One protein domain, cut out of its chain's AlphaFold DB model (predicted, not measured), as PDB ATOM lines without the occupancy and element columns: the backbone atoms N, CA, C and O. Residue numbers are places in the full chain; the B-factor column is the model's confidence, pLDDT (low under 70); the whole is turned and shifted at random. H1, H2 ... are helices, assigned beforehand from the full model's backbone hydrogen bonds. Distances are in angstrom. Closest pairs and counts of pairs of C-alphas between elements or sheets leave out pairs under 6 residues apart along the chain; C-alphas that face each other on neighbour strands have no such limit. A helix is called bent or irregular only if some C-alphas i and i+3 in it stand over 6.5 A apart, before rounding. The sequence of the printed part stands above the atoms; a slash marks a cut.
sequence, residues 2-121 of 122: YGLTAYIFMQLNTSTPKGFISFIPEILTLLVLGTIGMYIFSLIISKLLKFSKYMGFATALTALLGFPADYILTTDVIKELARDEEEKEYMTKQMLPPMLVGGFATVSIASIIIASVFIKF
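Overview. This is residues 2 to 121 of the 122 residues of an uncharacterized protein of Listeria grayi (UniProt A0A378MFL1). H3 and the long, nearly straight H6 cross as an X with H4 between them; H5 folds back beside H6a. Residues 2 to 30, with H1 and H2, and residues 108 to 121 stick out. The printed part has 120 residues with six named helices: all helix, loose, radius of gyration of the C-alphas 19.0 A, spans 56 by 35 by 31 A.

Arrangement. Find H6, residues 85 to 121, assigned as one helix by its hydrogen bonds but bent, C-alphas 94 and 97 being 6.7 A apart: arm H6a ends at 94, H6b begins at 97. H4, residues 53 to 64, touches H6b with 58 to 63 alone, closest C-alphas Thr 62 and Gly 103, 4.9 A. H3, residues 24 to 48, and H4 form a hairpin, closest C-alphas Ser 46 and Gly 56, 4.9 A. H5, residues 69 to 81, forms another with H6a through 75 to 79 alone, closest C-alphas Ile 78 and Lys 88, 6.2 A. H1, residues 2 to 14, and H2, residues 17 to 21, touch no helix. In H1, H2, H5 and H6a every O i to N i+4 pair is within hydrogen-bond range.

Along the chain. Find C-alpha 24 at (-55.088, -39.509, 7.112), where H3 begins, 35.8 A long; H6b, 36.5 A, ends at C-alpha 121, (-32.883, -33.768, -13.420).

Size, cuts and confidence. The printed part has tight links and no cut; residue 15 is under pLDDT 70.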
ATOM      1  N   TYR A   2     -39.238 -13.804   4.546       75.19
ATOM      2  CA  TYR A   2     -40.640 -13.342   4.506       75.19
ATOM      3  C   TYR A   2     -41.520 -13.952   3.396       75.19
ATOM      4  O   TYR A   2     -42.688 -14.229   3.634       75.19
ATOM      5  N   GLY A   3     -40.976 -14.214   2.200       81.19
ATOM      6  CA  GLY A   3     -41.741 -14.854   1.115       81.19
ATOM      7  C   GLY A   3     -42.081 -16.327   1.374       81.19
ATOM      8  O   GLY A   3     -43.160 -16.785   1.016       81.19
ATOM      9  N   LEU A   4     -41.190 -17.057   2.053       80.19
ATOM     10  CA  LEU A   4     -41.383 -18.469   2.402       80.19
ATOM     11  C   LEU A   4     -42.419 -18.614   3.519       80.19
ATOM     12  O   LEU A   4     -43.324 -19.437   3.418       80.19
ATOM     13  N   THR A   5     -42.342 -17.761   4.544       83.44
ATOM     14  CA  THR A   5     -43.376 -17.701   5.582       83.44
ATOM     15  C   THR A   5     -44.724 -17.269   5.007       83.44
ATOM     16  O   THR A   5     -45.723 -17.907   5.318       83.44
ATOM     17  N   ALA A   6     -44.776 -16.271   4.117       84.81
ATOM     18  CA  ALA A   6     -46.021 -15.872   3.451       84.81
ATOM     19  C   ALA A   6     -46.644 -17.011   2.621       84.81
ATOM     20  O   ALA A   6     -47.851 -17.233   2.704       84.81
ATOM     21  N   TYR A   7     -45.832 -17.777   1.883       82.62
ATOM     22  CA  TYR A   7     -46.292 -18.953   1.141       82.62
ATOM     23  C   TYR A   7     -46.865 -20.034   2.070       82.62
ATOM     24  O   TYR A   7     -47.967 -20.524   1.834       82.62
ATOM     25  N   ILE A   8     -46.172 -20.354   3.168       82.94
ATOM     26  CA  ILE A   8     -46.648 -21.329   4.160       82.94
ATOM     27  C   ILE A   8     -47.983 -20.880   4.770       82.94
ATOM     28  O   ILE A   8     -48.921 -21.671   4.833       82.94
ATOM     29  N   PHE A   9     -48.117 -19.611   5.168       81.50
ATOM     30  CA  PHE A   9     -49.369 -19.092   5.731       81.50
ATOM     31  C   PHE A   9     -50.523 -19.068   4.720       81.50
ATOM     32  O   PHE A   9     -51.666 -19.320   5.096       81.50
ATOM     33  N   MET A  10     -50.243 -18.821   3.439       82.12
ATOM     34  CA  MET A  10     -51.243 -18.893   2.369       82.12
ATOM     35  C   MET A  10     -51.758 -20.329   2.166       82.12
ATOM     36  O   MET A  10     -52.966 -20.545   2.040       82.12
ATOM     37  N   GLN A  11     -50.865 -21.321   2.217       77.75
ATOM     38  CA  GLN A  11     -51.235 -22.739   2.165       77.75
ATOM     39  C   GLN A  11     -52.016 -23.170   3.417       77.75
ATOM     40  O   GLN A  11     -52.981 -23.925   3.323       77.75
ATOM     41  N   LEU A  12     -51.660 -22.652   4.595       73.56
ATOM     42  CA  LEU A  12     -52.397 -22.926   5.832       73.56
ATOM     43  C   LEU A  12     -53.802 -22.306   5.830       73.56
ATOM     44  O   LEU A  12     -54.739 -22.949   6.286       73.56
ATOM     45  N   ASN A  13     -53.982 -21.101   5.277       77.44
ATOM     46  CA  ASN A  13     -55.294 -20.441   5.190       77.44
ATOM     47  C   ASN A  13     -56.279 -21.222   4.293       77.44
ATOM     48  O   ASN A  13     -57.470 -21.307   4.573       77.44
ATOM     49  N   THR A  14     -55.772 -21.865   3.240       72.12
ATOM     50  CA  THR A  14     -56.580 -22.725   2.358       72.12
ATOM     51  C   THR A  14     -56.800 -24.139   2.914       72.12
ATOM     52  O   THR A  14     -57.656 -24.876   2.419       72.12
ATOM     53  N   SER A  15     -56.083 -24.518   3.976       69.69
ATOM     54  CA  SER A  15     -56.169 -25.840   4.596       69.69
ATOM     55  C   SER A  15     -57.323 -25.899   5.599       69.69
ATOM     56  O   SER A  15     -57.205 -25.486   6.751       69.69
ATOM     57  N   THR A  16     -58.467 -26.440   5.179       82.62
ATOM     58  CA  THR A  16     -59.577 -26.710   6.106       82.62
ATOM     59  C   THR A  16     -59.303 -27.967   6.948       82.62
ATOM     60  O   THR A  16     -58.690 -28.913   6.448       82.62
ATOM     61  N   PRO A  17     -59.832 -28.066   8.186       75.75
ATOM     62  CA  PRO A  17     -59.741 -29.291   8.991       75.75
ATOM     63  C   PRO A  17     -60.261 -30.542   8.263       75.75
ATOM     64  O   PRO A  17     -59.731 -31.635   8.443       75.75
ATOM     65  N   LYS A  18     -61.262 -30.383   7.382       76.88
ATOM     66  CA  LYS A  18     -61.765 -31.462   6.515       76.88
ATOM     67  C   LYS A  18     -60.732 -31.923   5.482       76.88
ATOM     68  O   LYS A  18     -60.603 -33.124   5.278       76.88
ATOM     69  N   GLY A  19     -59.991 -30.994   4.874       80.81
ATOM     70  CA  GLY A  19     -58.892 -31.322   3.960       80.81
ATOM     71  C   GLY A  19     -57.724 -32.019   4.665       80.81
ATOM     72  O   GLY A  19     -57.088 -32.894   4.094       80.81
ATOM     73  N   PHE A  20     -57.477 -31.704   5.938       78.88
ATOM     74  CA  PHE A  20     -56.467 -32.418   6.722       78.88
ATOM     75  C   PHE A  20     -56.866 -33.877   6.987       78.88
ATOM     76  O   PHE A  20     -56.070 -34.792   6.787       78.88
ATOM     77  N   ILE A  21     -58.123 -34.105   7.385       85.19
ATOM     78  CA  ILE A  21     -58.649 -35.452   7.655       85.19
ATOM     79  C   ILE A  21     -58.606 -36.329   6.400       85.19
ATOM     80  O   ILE A  21     -58.349 -37.526   6.513       85.19
ATOM     81  N   SER A  22     -58.796 -35.752   5.207       86.44
ATOM     82  CA  SER A  22     -58.713 -36.524   3.965       86.44
ATOM     83  C   SER A  22     -57.328 -37.085   3.661       86.44
ATOM     84  O   SER A  22     -57.284 -38.019   2.884       86.44
ATOM     85  N   PHE A  23     -56.244 -36.584   4.271       86.62
ATOM     86  CA  PHE A  23     -54.889 -37.134   4.089       86.62
ATOM     87  C   PHE A  23     -54.540 -38.263   5.063       86.62
ATOM     88  O   PHE A  23     -53.509 -38.919   4.913       86.62
ATOM     89  N   ILE A  24     -55.352 -38.476   6.103       91.06
ATOM     90  CA  ILE A  24     -55.088 -39.509   7.112       91.06
ATOM     91  C   ILE A  24     -54.946 -40.905   6.473       91.06
ATOM     92  O   ILE A  24     -53.988 -41.597   6.828       91.06
ATOM     93  N   PRO A  25     -55.814 -41.337   5.532       92.44
ATOM     94  CA  PRO A  25     -55.670 -42.639   4.881       92.44
ATOM     95  C   PRO A  25     -54.334 -42.792   4.142       92.44
ATOM     96  O   PRO A  25     -53.678 -43.827   4.265       92.44
ATOM     97  N   GLU A  26     -53.895 -41.764   3.415       93.12
ATOM     98  CA  GLU A  26     -52.628 -41.757   2.685       93.12
ATOM     99  C   GLU A  26     -51.438 -41.813   3.643       93.12
ATOM    100  O   GLU A  26     -50.530 -42.619   3.441       93.12
ATOM    101  N   ILE A  27     -51.454 -41.017   4.718       91.62
ATOM    102  CA  ILE A  27     -50.395 -41.020   5.736       91.62
ATOM    103  C   ILE A  27     -50.280 -42.403   6.382       91.62
ATOM    104  O   ILE A  27     -49.180 -42.942   6.491       91.62
ATOM    105  N   LEU A  28     -51.407 -43.009   6.772       94.81
ATOM    106  CA  LEU A  28     -51.422 -44.352   7.352       94.81
ATOM    107  C   LEU A  28     -50.901 -45.398   6.362       94.81
ATOM    108  O   LEU A  28     -50.106 -46.257   6.737       94.81
ATOM    109  N   THR A  29     -51.299 -45.301   5.094       94.81
ATOM    110  CA  THR A  29     -50.826 -46.202   4.037       94.81
ATOM    111  C   THR A  29     -49.310 -46.096   3.864       94.81
ATOM    112  O   THR A  29     -48.618 -47.114   3.837       94.81
ATOM    113  N   LEU A  30     -48.773 -44.874   3.815       93.25
ATOM    114  CA  LEU A  30     -47.334 -44.627   3.709       93.25
ATOM    115  C   LEU A  30     -46.569 -45.115   4.942       93.25
ATOM    116  O   LEU A  30     -45.503 -45.703   4.789       93.25
ATOM    117  N   LEU A  31     -47.111 -44.931   6.148       93.25
ATOM    118  CA  LEU A  31     -46.501 -45.433   7.382       93.25
ATOM    119  C   LEU A  31     -46.416 -46.960   7.400       93.25
ATOM    120  O   LEU A  31     -45.370 -47.513   7.744       93.25
ATOM    121  N   VAL A  32     -47.493 -47.644   7.005       95.06
ATOM    122  CA  VAL A  32     -47.528 -49.110   6.933       95.06
ATOM    123  C   VAL A  32     -46.540 -49.614   5.883       95.06
ATOM    124  O   VAL A  32     -45.698 -50.456   6.192       95.06
ATOM    125  N   LEU A  33     -46.586 -49.073   4.662       95.75
ATOM    126  CA  LEU A  33     -45.670 -49.465   3.589       95.75
ATOM    127  C   LEU A  33     -44.209 -49.169   3.941       95.75
ATOM    128  O   LEU A  33     -43.343 -50.022   3.738       95.75
ATOM    129  N   GLY A  34     -43.940 -47.994   4.515       92.75
ATOM    130  CA  GLY A  34     -42.616 -47.590   4.979       92.75
ATOM    131  C   GLY A  34     -42.078 -48.555   6.028       92.75
ATOM    132  O   GLY A  34     -40.985 -49.093   5.868       92.75
ATOM    133  N   THR A  35     -42.884 -48.870   7.041       94.38
ATOM    134  CA  THR A  35     -42.498 -49.785   8.123       94.38
ATOM    135  C   THR A  35     -42.269 -51.212   7.617       94.38
ATOM    136  O   THR A  35     -41.315 -51.865   8.041       94.38
ATOM    137  N   ILE A  36     -43.078 -51.698   6.667       95.69
ATOM    138  CA  ILE A  36     -42.865 -53.001   6.014       95.69
ATOM    139  C   ILE A  36     -41.535 -53.009   5.252       95.69
ATOM    140  O   ILE A  36     -40.749 -53.947   5.395       95.69
ATOM    141  N   GLY A  37     -41.252 -51.958   4.477       93.88
ATOM    142  CA  GLY A  37     -39.973 -51.812   3.781       93.88
ATOM    143  C   GLY A  37     -38.797 -51.823   4.758       93.88
ATOM    144  O   GLY A  37     -37.849 -52.591   4.587       93.88
ATOM    145  N   MET A  38     -38.892 -51.041   5.835       93.44
ATOM    146  CA  MET A  38     -37.886 -50.986   6.898       93.44
ATOM    147  C   MET A  38     -37.675 -52.355   7.548       93.44
ATOM    148  O   MET A  38     -36.534 -52.768   7.746       93.44
ATOM    149  N   TYR A  39     -38.746 -53.106   7.812       94.38
ATOM    150  CA  TYR A  39     -38.656 -54.466   8.337       94.38
ATOM    151  C   TYR A  39     -37.881 -55.387   7.387       94.38
ATOM    152  O   TYR A  39     -36.895 -55.998   7.796       94.38
ATOM    153  N   ILE A  40     -38.248 -55.432   6.105       94.56
ATOM    154  CA  ILE A  40     -37.587 -56.296   5.117       94.56
ATOM    155  C   ILE A  40     -36.097 -55.949   4.985       94.56
ATOM    156  O   ILE A  40     -35.243 -56.835   5.078       94.56
ATOM    157  N   PHE A  41     -35.762 -54.667   4.812       92.12
ATOM    158  CA  PHE A  41     -34.372 -54.238   4.649       92.12
ATOM    159  C   PHE A  41     -33.553 -54.415   5.927       92.12
ATOM    160  O   PHE A  41     -32.407 -54.866   5.859       92.12
ATOM    161  N   SER A  42     -34.136 -54.136   7.096       93.19
ATOM    162  CA  SER A  42     -33.453 -54.343   8.373       93.19
ATOM    163  C   SER A  42     -33.056 -55.802   8.566       93.19
ATOM    164  O   SER A  42     -31.941 -56.053   9.011       93.19
ATOM    165  N   LEU A  43     -33.867 -56.784   8.153       91.00
ATOM    166  CA  LEU A  43     -33.503 -58.203   8.252       91.00
ATOM    167  C   LEU A  43     -32.267 -58.570   7.420       91.00
ATOM    168  O   LEU A  43     -31.485 -59.436   7.824       91.00
ATOM    169  N   ILE A  44     -32.091 -57.924   6.266       92.00
ATOM    170  CA  ILE A  44     -30.942 -58.138   5.381       92.00
ATOM    171  C   ILE A  44     -29.701 -57.474   5.987       92.00
ATOM    172  O   ILE A  44     -28.674 -58.129   6.174       92.00
ATOM    173  N   ILE A  45     -29.810 -56.197   6.358       89.38
ATOM    174  CA  ILE A  45     -28.686 -55.395   6.859       89.38
ATOM    175  C   ILE A  45     -28.244 -55.829   8.263       89.38
ATOM    176  O   ILE A  45     -27.046 -55.835   8.544       89.38
ATOM    177  N   SER A  46     -29.161 -56.294   9.119       90.50
ATOM    178  CA  SER A  46     -28.829 -56.812  10.459       90.50
ATOM    179  C   SER A  46     -27.793 -57.931  10.390       90.50
ATOM    180  O   SER A  46     -26.890 -57.986  11.219       90.50
ATOM    181  N   LYS A  47     -27.876 -58.799   9.371       88.88
ATOM    182  CA  LYS A  47     -26.901 -59.879   9.172       88.88
ATOM    183  C   LYS A  47     -25.515 -59.343   8.821       88.88
ATOM    184  O   LYS A  47     -24.526 -59.884   9.306       88.88
ATOM    185  N   LEU A  48     -25.444 -58.286   8.010       90.19
ATOM    186  CA  LEU A  48     -24.182 -57.653   7.626       90.19
ATOM    187  C   LEU A  48     -23.517 -56.962   8.822       90.19
ATOM    188  O   LEU A  48     -22.314 -57.096   9.025       90.19
ATOM    189  N   LEU A  49     -24.316 -56.278   9.643       87.25
ATOM    190  CA  LEU A  49     -23.854 -55.557  10.832       87.25
ATOM    191  C   LEU A  49     -23.660 -56.457  12.064       87.25
ATOM    192  O   LEU A  49     -23.297 -55.964  13.127       87.25
ATOM    193  N   LYS A  50     -23.887 -57.774  11.934       89.75
ATOM    194  CA  LYS A  50     -23.866 -58.752  13.039       89.75
ATOM    195  C   LYS A  50     -24.806 -58.381  14.198       89.75
ATOM    196  O   LYS A  50     -24.570 -58.762  15.341       89.75
ATOM    197  N   PHE A  51     -25.883 -57.660  13.903       90.62
ATOM    198  CA  PHE A  51     -26.932 -57.332  14.861       90.62
ATOM    199  C   PHE A  51     -27.972 -58.449  14.926       90.62
ATOM    200  O   PHE A  51     -28.218 -59.168  13.952       90.62
ATOM    201  N   SER A  52     -28.628 -58.579  16.081       92.69
ATOM    202  CA  SER A  52     -29.832 -59.400  16.163       92.69
ATOM    203  C   SER A  52     -30.925 -58.798  15.272       92.69
ATOM    204  O   SER A  52     -30.957 -57.589  15.035       92.69
ATOM    205  N   LYS A  53     -31.850 -59.634  14.786       90.38
ATOM    206  CA  LYS A  53     -32.973 -59.175  13.946       90.38
ATOM    207  C   LYS A  53     -33.796 -58.085  14.640       90.38
ATOM    208  O   LYS A  53     -34.209 -57.128  14.000       90.38
ATOM    209  N   TYR A  54     -34.004 -58.233  15.949       92.38
ATOM    210  CA  TYR A  54     -34.727 -57.261  16.764       92.38
ATOM    211  C   TYR A  54     -33.961 -55.948  16.875       92.38
ATOM    212  O   TYR A  54     -34.555 -54.890  16.714       92.38
ATOM    213  N   MET A  55     -32.643 -56.019  17.078       91.75
ATOM    214  CA  MET A  55     -31.817 -54.829  17.212       91.75
ATOM    215  C   MET A  55     -31.760 -54.035  15.912       91.75
ATOM    216  O   MET A  55     -31.987 -52.833  15.924       91.75
ATOM    217  N   GLY A  56     -31.525 -54.691  14.774       92.75
ATOM    218  CA  GLY A  56     -31.484 -53.970  13.506       92.75
ATOM    219  C   GLY A  56     -32.851 -53.456  13.054       92.75
ATOM    220  O   GLY A  56     -32.906 -52.393  12.440       92.75
ATOM    221  N   PHE A  57     -33.956 -54.131  13.398       93.88
ATOM    222  CA  PHE A  57     -35.288 -53.566  13.166       93.88
ATOM    223  C   PHE A  57     -35.558 -52.355  14.062       93.88
ATOM    224  O   PHE A  57     -36.003 -51.324  13.568       93.88
ATOM    225  N   ALA A  58     -35.221 -52.435  15.351       92.62
ATOM    226  CA  ALA A  58     -35.370 -51.316  16.273       92.62
ATOM    227  C   ALA A  58     -34.493 -50.118  15.854       92.62
ATOM    228  O   ALA A  58     -34.976 -48.993  15.828       92.62
ATOM    229  N   THR A  59     -33.260 -50.358  15.390       92.12
ATOM    230  CA  THR A  59     -32.423 -49.321  14.772       92.12
ATOM    231  C   THR A  59     -33.049 -48.749  13.503       92.12
ATOM    232  O   THR A  59     -32.971 -47.546  13.299       92.12
ATOM    233  N   ALA A  60     -33.691 -49.549  12.648       91.75
ATOM    234  CA  ALA A  60     -34.372 -49.013  11.470       91.75
ATOM    235  C   ALA A  60     -35.527 -48.079  11.866       91.75
ATOM    236  O   ALA A  60     -35.646 -46.997  11.297       91.75
ATOM    237  N   LEU A  61     -36.330 -48.453  12.870       91.75
ATOM    238  CA  LEU A  61     -37.472 -47.664  13.355       91.75
ATOM    239  C   LEU A  61     -37.093 -46.265  13.869       91.75
ATOM    240  O   LEU A  61     -37.945 -45.379  13.845       91.75
ATOM    241  N   THR A  62     -35.830 -46.030  14.244       91.38
ATOM    242  CA  THR A  62     -35.325 -44.695  14.638       91.38
ATOM    243  C   THR A  62     -35.525 -43.628  13.555       91.38
ATOM    244  O   THR A  62     -35.651 -42.447  13.864       91.38
ATOM    245  N   ALA A  63     -35.667 -44.023  12.282       88.75
ATOM    246  CA  ALA A  63     -35.989 -43.101  11.190       88.75
ATOM    247  C   ALA A  63     -37.360 -42.403  11.343       88.75
ATOM    248  O   ALA A  63     -37.632 -41.444  10.625       88.75
ATOM    249  N   LEU A  64     -38.236 -42.895  12.230       88.94
ATOM    250  CA  LEU A  64     -39.577 -42.344  12.451       88.94
ATOM    251  C   LEU A  64     -39.617 -41.226  13.500       88.94
ATOM    252  O   LEU A  64     -40.486 -40.361  13.416       88.94
ATOM    253  N   LEU A  65     -38.728 -41.258  14.496       85.62
ATOM    254  CA  LEU A  65     -38.773 -40.351  15.649       85.62
ATOM    255  C   LEU A  65     -37.515 -39.488  15.743       85.62
ATOM    256  O   LEU A  65     -37.613 -38.270  15.899       85.62
ATOM    257  N   GLY A  66     -36.340 -40.107  15.620       85.81
ATOM    258  CA  GLY A  66     -35.062 -39.428  15.743       85.81
ATOM    259  C   GLY A  66     -34.743 -38.980  17.172       85.81
ATOM    260  O   GLY A  66     -35.433 -39.258  18.159       85.81
ATOM    261  N   PHE A  67     -33.655 -38.223  17.291       86.50
ATOM    262  CA  PHE A  67     -33.246 -37.610  18.552       86.50
ATOM    263  C   PHE A  67     -34.114 -36.377  18.881       86.50
ATOM    264  O   PHE A  67     -34.361 -35.573  17.979       86.50
ATOM    265  N   PRO A  68     -34.530 -36.151  20.150       91.44
ATOM    266  CA  PRO A  68     -34.153 -36.861  21.385       91.44
ATOM    267  C   PRO A  68     -35.064 -38.033  21.779       91.44
ATOM    268  O   PRO A  68     -34.791 -38.693  22.781       91.44
ATOM    269  N   ALA A  69     -36.134 -38.302  21.032       91.94
ATOM    270  CA  ALA A  69     -37.112 -39.329  21.385       91.94
ATOM    271  C   ALA A  69     -36.485 -40.733  21.461       91.94
ATOM    272  O   ALA A  69     -36.694 -41.436  22.449       91.94
ATOM    273  N   ASP A  70     -35.647 -41.103  20.487       92.38
ATOM    274  CA  ASP A  70     -34.957 -42.402  20.473       92.38
ATOM    275  C   ASP A  70     -34.049 -42.596  21.694       92.38
ATOM    276  O   ASP A  70     -33.958 -43.696  22.242       92.38
ATOM    277  N   TYR A  71     -33.390 -41.521  22.142       93.44
ATOM    278  CA  TYR A  71     -32.541 -41.544  23.331       93.44
ATOM    279  C   TYR A  71     -33.370 -41.853  24.576       93.44
ATOM    280  O   TYR A  71     -33.060 -42.809  25.281       93.44
ATOM    281  N   ILE A  72     -34.443 -41.085  24.797       95.00
ATOM    282  CA  ILE A  72     -35.313 -41.211  25.974       95.00
ATOM    283  C   ILE A  72     -35.922 -42.614  26.036       95.00
ATOM    284  O   ILE A  72     -35.782 -43.298  27.047       95.00
ATOM    285  N   LEU A  73     -36.512 -43.081  24.931       94.19
ATOM    286  CA  LEU A  73     -37.121 -44.411  24.858       94.19
ATOM    287  C   LEU A  73     -36.103 -45.518  25.133       94.19
ATOM    288  O   LEU A  73     -36.388 -46.451  25.881       94.19
ATOM    289  N   THR A  74     -34.901 -45.414  24.564       94.81
ATOM    290  CA  THR A  74     -33.853 -46.416  24.785       94.81
ATOM    291  C   THR A  74     -33.400 -46.419  26.243       94.81
ATOM    292  O   THR A  74     -33.273 -47.490  26.834       94.81
ATOM    293  N   THR A  75     -33.190 -45.248  26.853       96.00
ATOM    294  CA  THR A  75     -32.793 -45.158  28.264       96.00
ATOM    295  C   THR A  75     -33.876 -45.649  29.216       96.00
ATOM    296  O   THR A  75     -33.543 -46.307  30.199       96.00
ATOM    297  N   ASP A  76     -35.150 -45.389  28.917       96.19
ATOM    298  CA  ASP A  76     -36.275 -45.850  29.733       96.19
ATOM    299  C   ASP A  76     -36.396 -47.375  29.685       96.19
ATOM    300  O   ASP A  76     -36.505 -48.017  30.727       96.19
ATOM    301  N   VAL A  77     -36.270 -47.975  28.496       95.31
ATOM    302  CA  VAL A  77     -36.266 -49.438  28.332       95.31
ATOM    303  C   VAL A  77     -35.086 -50.082  29.058       95.31
ATOM    304  O   VAL A  77     -35.260 -51.097  29.727       95.31
ATOM    305  N   ILE A  78     -33.885 -49.504  28.957       96.56
ATOM    306  CA  ILE A  78     -32.712 -50.009  29.684       96.56
ATOM    307  C   ILE A  78     -32.948 -49.935  31.194       96.56
ATOM    308  O   ILE A  78     -32.663 -50.894  31.904       96.56
ATOM    309  N   LYS A  79     -33.470 -48.809  31.686       96.19
ATOM    310  CA  LYS A  79     -33.727 -48.595  33.111       96.19
ATOM    311  C   LYS A  79     -34.773 -49.565  33.665       96.19
ATOM    312  O   LYS A  79     -34.636 -49.982  34.807       96.19
ATOM    313  N   GLU A  80     -35.786 -49.903  32.874       97.12
ATOM    314  CA  GLU A  80     -36.857 -50.819  33.276       97.12
ATOM    315  C   GLU A  80     -36.418 -52.292  33.250       97.12
ATOM    316  O   GLU A  80     -36.880 -53.092  34.059       97.12
ATOM    317  N   LEU A  81     -35.533 -52.668  32.320       96.00
ATOM    318  CA  LEU A  81     -35.136 -54.067  32.117       96.00
ATOM    319  C   LEU A  81     -33.840 -54.470  32.832       96.00
ATOM    320  O   LEU A  81     -33.639 -55.661  33.069       96.00
ATOM    321  N   ALA A  82     -32.956 -53.522  33.149       96.31
ATOM    322  CA  ALA A  82     -31.706 -53.817  33.838       96.31
ATOM    323  C   ALA A  82     -31.948 -54.177  35.311       96.31
ATOM    324  O   ALA A  82     -32.684 -53.494  36.023       96.31
ATOM    325  N   ARG A  83     -31.293 -55.239  35.784       94.69
ATOM    326  CA  ARG A  83     -31.424 -55.732  37.165       94.69
ATOM    327  C   ARG A  83     -30.468 -55.049  38.136       94.69
ATOM    328  O   ARG A  83     -30.775 -54.942  39.321       94.69
ATOM    329  N   ASP A  84     -29.325 -54.595  37.637       96.06
ATOM    330  CA  ASP A  84     -28.282 -53.922  38.402       96.06
ATOM    331  C   ASP A  84     -27.539 -52.884  37.542       96.06
ATOM    332  O   ASP A  84     -27.812 -52.709  36.349       96.06
ATOM    333  N   GLU A  85     -26.619 -52.146  38.167       95.19
ATOM    334  CA  GLU A  85     -25.892 -51.064  37.496       95.19
ATOM    335  C   GLU A  85     -24.899 -51.588  36.440       95.19
ATOM    336  O   GLU A  85     -24.650 -50.900  35.449       95.19
ATOM    337  N   GLU A  86     -24.381 -52.811  36.595       96.56
ATOM    338  CA  GLU A  86     -23.468 -53.423  35.623       96.56
ATOM    339  C   GLU A  86     -24.226 -53.812  34.344       96.56
ATOM    340  O   GLU A  86     -23.807 -53.470  33.233       96.56
ATOM    341  N   GLU A  87     -25.393 -54.450  34.485       95.88
ATOM    342  CA  GLU A  87     -26.277 -54.790  33.369       95.88
ATOM    343  C   GLU A  87     -26.779 -53.526  32.663       95.88
ATOM    344  O   GLU A  87     -26.769 -53.453  31.431       95.88
ATOM    345  N   LYS A  88     -27.137 -52.487  33.423       96.88
ATOM    346  CA  LYS A  88     -27.535 -51.189  32.876       96.88
ATOM    347  C   LYS A  88     -26.424 -50.556  32.045       96.88
ATOM    348  O   LYS A  88     -26.687 -50.079  30.938       96.88
ATOM    349  N   GLU A  89     -25.185 -50.553  32.533       96.81
ATOM    350  CA  GLU A  89     -24.045 -50.012  31.791       96.81
ATOM    351  C   GLU A  89     -23.764 -50.830  30.521       96.81
ATOM    352  O   GLU A  89     -23.542 -50.261  29.446       96.81
ATOM    353  N   TYR A  90     -23.839 -52.160  30.612       96.44
ATOM    354  CA  TYR A  90     -23.695 -53.050  29.465       96.44
ATOM    355  C   TYR A  90     -24.758 -52.780  28.389       96.44
ATOM    356  O   TYR A  90     -24.416 -52.541  27.226       96.44
ATOM    357  N   MET A  91     -26.039 -52.754  28.767       95.94
ATOM    358  CA  MET A  91     -27.146 -52.480  27.847       95.94
ATOM    359  C   MET A  91     -27.027 -51.086  27.231       95.94
ATOM    360  O   MET A  91     -27.194 -50.930  26.023       95.94
ATOM    361  N   THR A  92     -26.647 -50.084  28.025       96.00
ATOM    362  CA  THR A  92     -26.390 -48.715  27.557       96.00
ATOM    363  C   THR A  92     -25.321 -48.691  26.468       96.00
ATOM    364  O   THR A  92     -25.547 -48.123  25.397       96.00
ATOM    365  N   LYS A  93     -24.182 -49.357  26.693       95.56
ATOM    366  CA  LYS A  93     -23.078 -49.436  25.723       95.56
ATOM    367  C   LYS A  93     -23.467 -50.158  24.434       95.56
ATOM    368  O   LYS A  93     -22.956 -49.806  23.376       95.56
ATOM    369  N   GLN A  94     -24.346 -51.156  24.507       93.56
ATOM    370  CA  GLN A  94     -24.756 -51.945  23.340       93.56
ATOM    371  C   GLN A  94     -25.906 -51.305  22.552       93.56
ATOM    372  O   GLN A  94     -25.928 -51.386  21.326       93.56
ATOM    373  N   MET A  95     -26.864 -50.673  23.232       94.44
ATOM    374  CA  MET A  95     -28.110 -50.208  22.616       94.44
ATOM    375  C   MET A  95     -28.052 -48.745  22.182       94.44
ATOM    376  O   MET A  95     -28.517 -48.432  21.089       94.44
ATOM    377  N   LEU A  96     -27.474 -47.840  22.983       93.88
ATOM    378  CA  LEU A  96     -27.504 -46.411  22.649       93.88
ATOM    379  C   LEU A  96     -26.751 -46.066  21.357       93.88
ATOM    380  O   LEU A  96     -27.334 -45.362  20.530       93.88
ATOM    381  N   PRO A  97     -25.504 -46.531  21.123       93.12
ATOM    382  CA  PRO A  97     -24.772 -46.140  19.920       93.12
ATOM    383  C   PRO A  97     -25.520 -46.438  18.609       93.12
ATOM    384  O   PRO A  97     -25.707 -45.509  17.822       93.12
ATOM    385  N   PRO A  98     -26.011 -47.666  18.349       91.62
ATOM    386  CA  PRO A  98     -26.751 -47.946  17.120       91.62
ATOM    387  C   PRO A  98     -28.089 -47.200  17.023       91.62
ATOM    388  O   PRO A  98     -28.464 -46.827  15.915       91.62
ATOM    389  N   MET A  99     -28.785 -46.929  18.135       92.94
ATOM    390  CA  MET A  99     -30.032 -46.145  18.114       92.94
ATOM    391  C   MET A  99     -29.788 -44.701  17.670       92.94
ATOM    392  O   MET A  99     -30.471 -44.187  16.789       92.94
ATOM    393  N   LEU A 100     -28.753 -44.060  18.215       90.94
ATOM    394  CA  LEU A 100     -28.426 -42.674  17.875       90.94
ATOM    395  C   LEU A 100     -27.837 -42.544  16.468       90.94
ATOM    396  O   LEU A 100     -28.188 -41.624  15.729       90.94
ATOM    397  N   VAL A 101     -26.958 -43.471  16.077       89.00
ATOM    398  CA  VAL A 101     -26.373 -43.478  14.730       89.00
ATOM    399  C   VAL A 101     -27.454 -43.710  13.676       89.00
ATOM    400  O   VAL A 101     -27.444 -43.018  12.661       89.00
ATOM    401  N   GLY A 102     -28.400 -44.625  13.920       85.81
ATOM    402  CA  GLY A 102     -29.548 -44.847  13.038       85.81
ATOM    403  C   GLY A 102     -30.352 -43.565  12.817       85.81
ATOM    404  O   GLY A 102     -30.487 -43.115  11.675       85.81
ATOM    405  N   GLY A 103     -30.782 -42.922  13.906       83.69
ATOM    406  CA  GLY A 103     -31.561 -41.687  13.850       83.69
ATOM    407  C   GLY A 103     -30.839 -40.567  13.095       83.69
ATOM    408  O   GLY A 103     -31.381 -40.002  12.146       83.69
ATOM    409  N   PHE A 104     -29.578 -40.276  13.429       82.75
ATOM    410  CA  PHE A 104     -28.836 -39.179  12.789       82.75
ATOM    411  C   PHE A 104     -28.432 -39.451  11.337       82.75
ATOM    412  O   PHE A 104     -28.414 -38.526  10.513       82.75
ATOM    413  N   ALA A 105     -28.119 -40.706  11.002       82.75
ATOM    414  CA  ALA A 105     -27.763 -41.084   9.640       82.75
ATOM    415  C   ALA A 105     -28.936 -40.871   8.676       82.75
ATOM    416  O   ALA A 105     -28.719 -40.403   7.556       82.75
ATOM    417  N   THR A 106     -30.169 -41.164   9.105       74.94
ATOM    418  CA  THR A 106     -31.354 -41.055   8.239       74.94
ATOM    419  C   THR A 106     -31.602 -39.618   7.786       74.94
ATOM    420  O   THR A 106     -31.738 -39.373   6.590       74.94
ATOM    421  N   VAL A 107     -31.552 -38.650   8.701       71.69
ATOM    422  CA  VAL A 107     -31.841 -37.240   8.389       71.69
ATOM    423  C   VAL A 107     -30.749 -36.617   7.516       71.69
ATOM    424  O   VAL A 107     -31.037 -35.787   6.652       71.69
ATOM    425  N   SER A 108     -29.499 -37.042   7.696       80.69
ATOM    426  CA  SER A 108     -28.353 -36.438   7.008       80.69
ATOM    427  C   SER A 108     -28.073 -37.097   5.657       80.69
ATOM    428  O   SER A 108     -28.034 -36.430   4.626       80.69
ATOM    429  N   ILE A 109     -27.887 -38.419   5.635       83.56
ATOM    430  CA  ILE A 109     -27.389 -39.137   4.454       83.56
ATOM    431  C   ILE A 109     -28.506 -39.348   3.433       83.56
ATOM    432  O   ILE A 109     -28.281 -39.137   2.241       83.56
ATOM    433  N   ALA A 110     -29.715 -39.716   3.870       80.94
ATOM    434  CA  ALA A 110     -30.819 -39.949   2.938       80.94
ATOM    435  C   ALA A 110     -31.189 -38.660   2.191       80.94
ATOM    436  O   ALA A 110     -31.343 -38.679   0.969       80.94
ATOM    437  N   SER A 111     -31.227 -37.529   2.901       80.75
ATOM    438  CA  SER A 111     -31.472 -36.208   2.314       80.75
ATOM    439  C   SER A 111     -30.431 -35.851   1.250       80.75
ATOM    440  O   SER A 111     -30.798 -35.405   0.163       80.75
ATOM    441  N   ILE A 112     -29.143 -36.104   1.518       86.62
ATOM    442  CA  ILE A 112     -28.056 -35.871   0.551       86.62
ATOM    443  C   ILE A 112     -28.231 -36.753  -0.686       86.62
ATOM    444  O   ILE A 112     -28.095 -36.259  -1.805       86.62
ATOM    445  N   ILE A 113     -28.542 -38.040  -0.514       86.38
ATOM    446  CA  ILE A 113     -28.730 -38.972  -1.634       86.38
ATOM    447  C   ILE A 113     -29.901 -38.524  -2.510       86.38
ATOM    448  O   ILE A 113     -29.746 -38.434  -3.727       86.38
ATOM    449  N   ILE A 114     -31.044 -38.194  -1.904       84.44
ATOM    450  CA  ILE A 114     -32.224 -37.723  -2.634       84.44
ATOM    451  C   ILE A 114     -31.879 -36.436  -3.390       84.44
ATOM    452  O   ILE A 114     -32.018 -36.396  -4.609       84.44
ATOM    453  N   ALA A 115     -31.336 -35.419  -2.715       87.06
ATOM    454  CA  ALA A 115     -30.946 -34.165  -3.363       87.06
ATOM    455  C   ALA A 115     -29.963 -34.392  -4.528       87.06
ATOM    456  O   ALA A 115     -30.132 -33.821  -5.605       87.06
ATOM    457  N   SER A 116     -28.989 -35.291  -4.351       87.25
ATOM    458  CA  SER A 116     -28.000 -35.638  -5.381       87.25
ATOM    459  C   SER A 116     -28.620 -36.296  -6.615       87.25
ATOM    460  O   SER A 116     -28.119 -36.118  -7.724       87.25
ATOM    461  N   VAL A 117     -29.695 -37.070  -6.445       90.69
ATOM    462  CA  VAL A 117     -30.446 -37.654  -7.564       90.69
ATOM    463  C   VAL A 117     -31.240 -36.571  -8.293       90.69
ATOM    464  O   VAL A 117     -31.176 -36.505  -9.518       90.69
ATOM    465  N   PHE A 118     -31.930 -35.691  -7.563       88.25
ATOM    466  CA  PHE A 118     -32.761 -34.633  -8.152       88.25
ATOM    467  C   PHE A 118     -31.956 -33.561  -8.893       88.25
ATOM    468  O   PHE A 118     -32.411 -33.087  -9.928       88.25
ATOM    469  N   ILE A 119     -30.742 -33.238  -8.434       90.19
ATOM    470  CA  ILE A 119     -29.841 -32.304  -9.132       90.19
ATOM    471  C   ILE A 119     -29.545 -32.753 -10.570       90.19
ATOM    472  O   ILE A 119     -29.340 -31.912 -11.430       90.19
ATOM    473  N   LYS A 120     -29.551 -34.060 -10.863       83.19
ATOM    474  CA  LYS A 120     -29.311 -34.569 -12.226       83.19
ATOM    475  C   LYS A 120     -30.493 -34.362 -13.178       83.19
ATOM    476  O   LYS A 120     -30.327 -34.555 -14.378       83.19
ATOM    477  N   PHE A 121     -31.673 -34.049 -12.646       81.12
ATOM    478  CA  PHE A 121     -32.883 -33.768 -13.420       81.12
ATOM    479  C   PHE A 121     -33.132 -32.262 -13.609       81.12
ATOM    480  O   PHE A 121     -34.128 -31.902 -14.236       81.12
TER     481      PHE A 121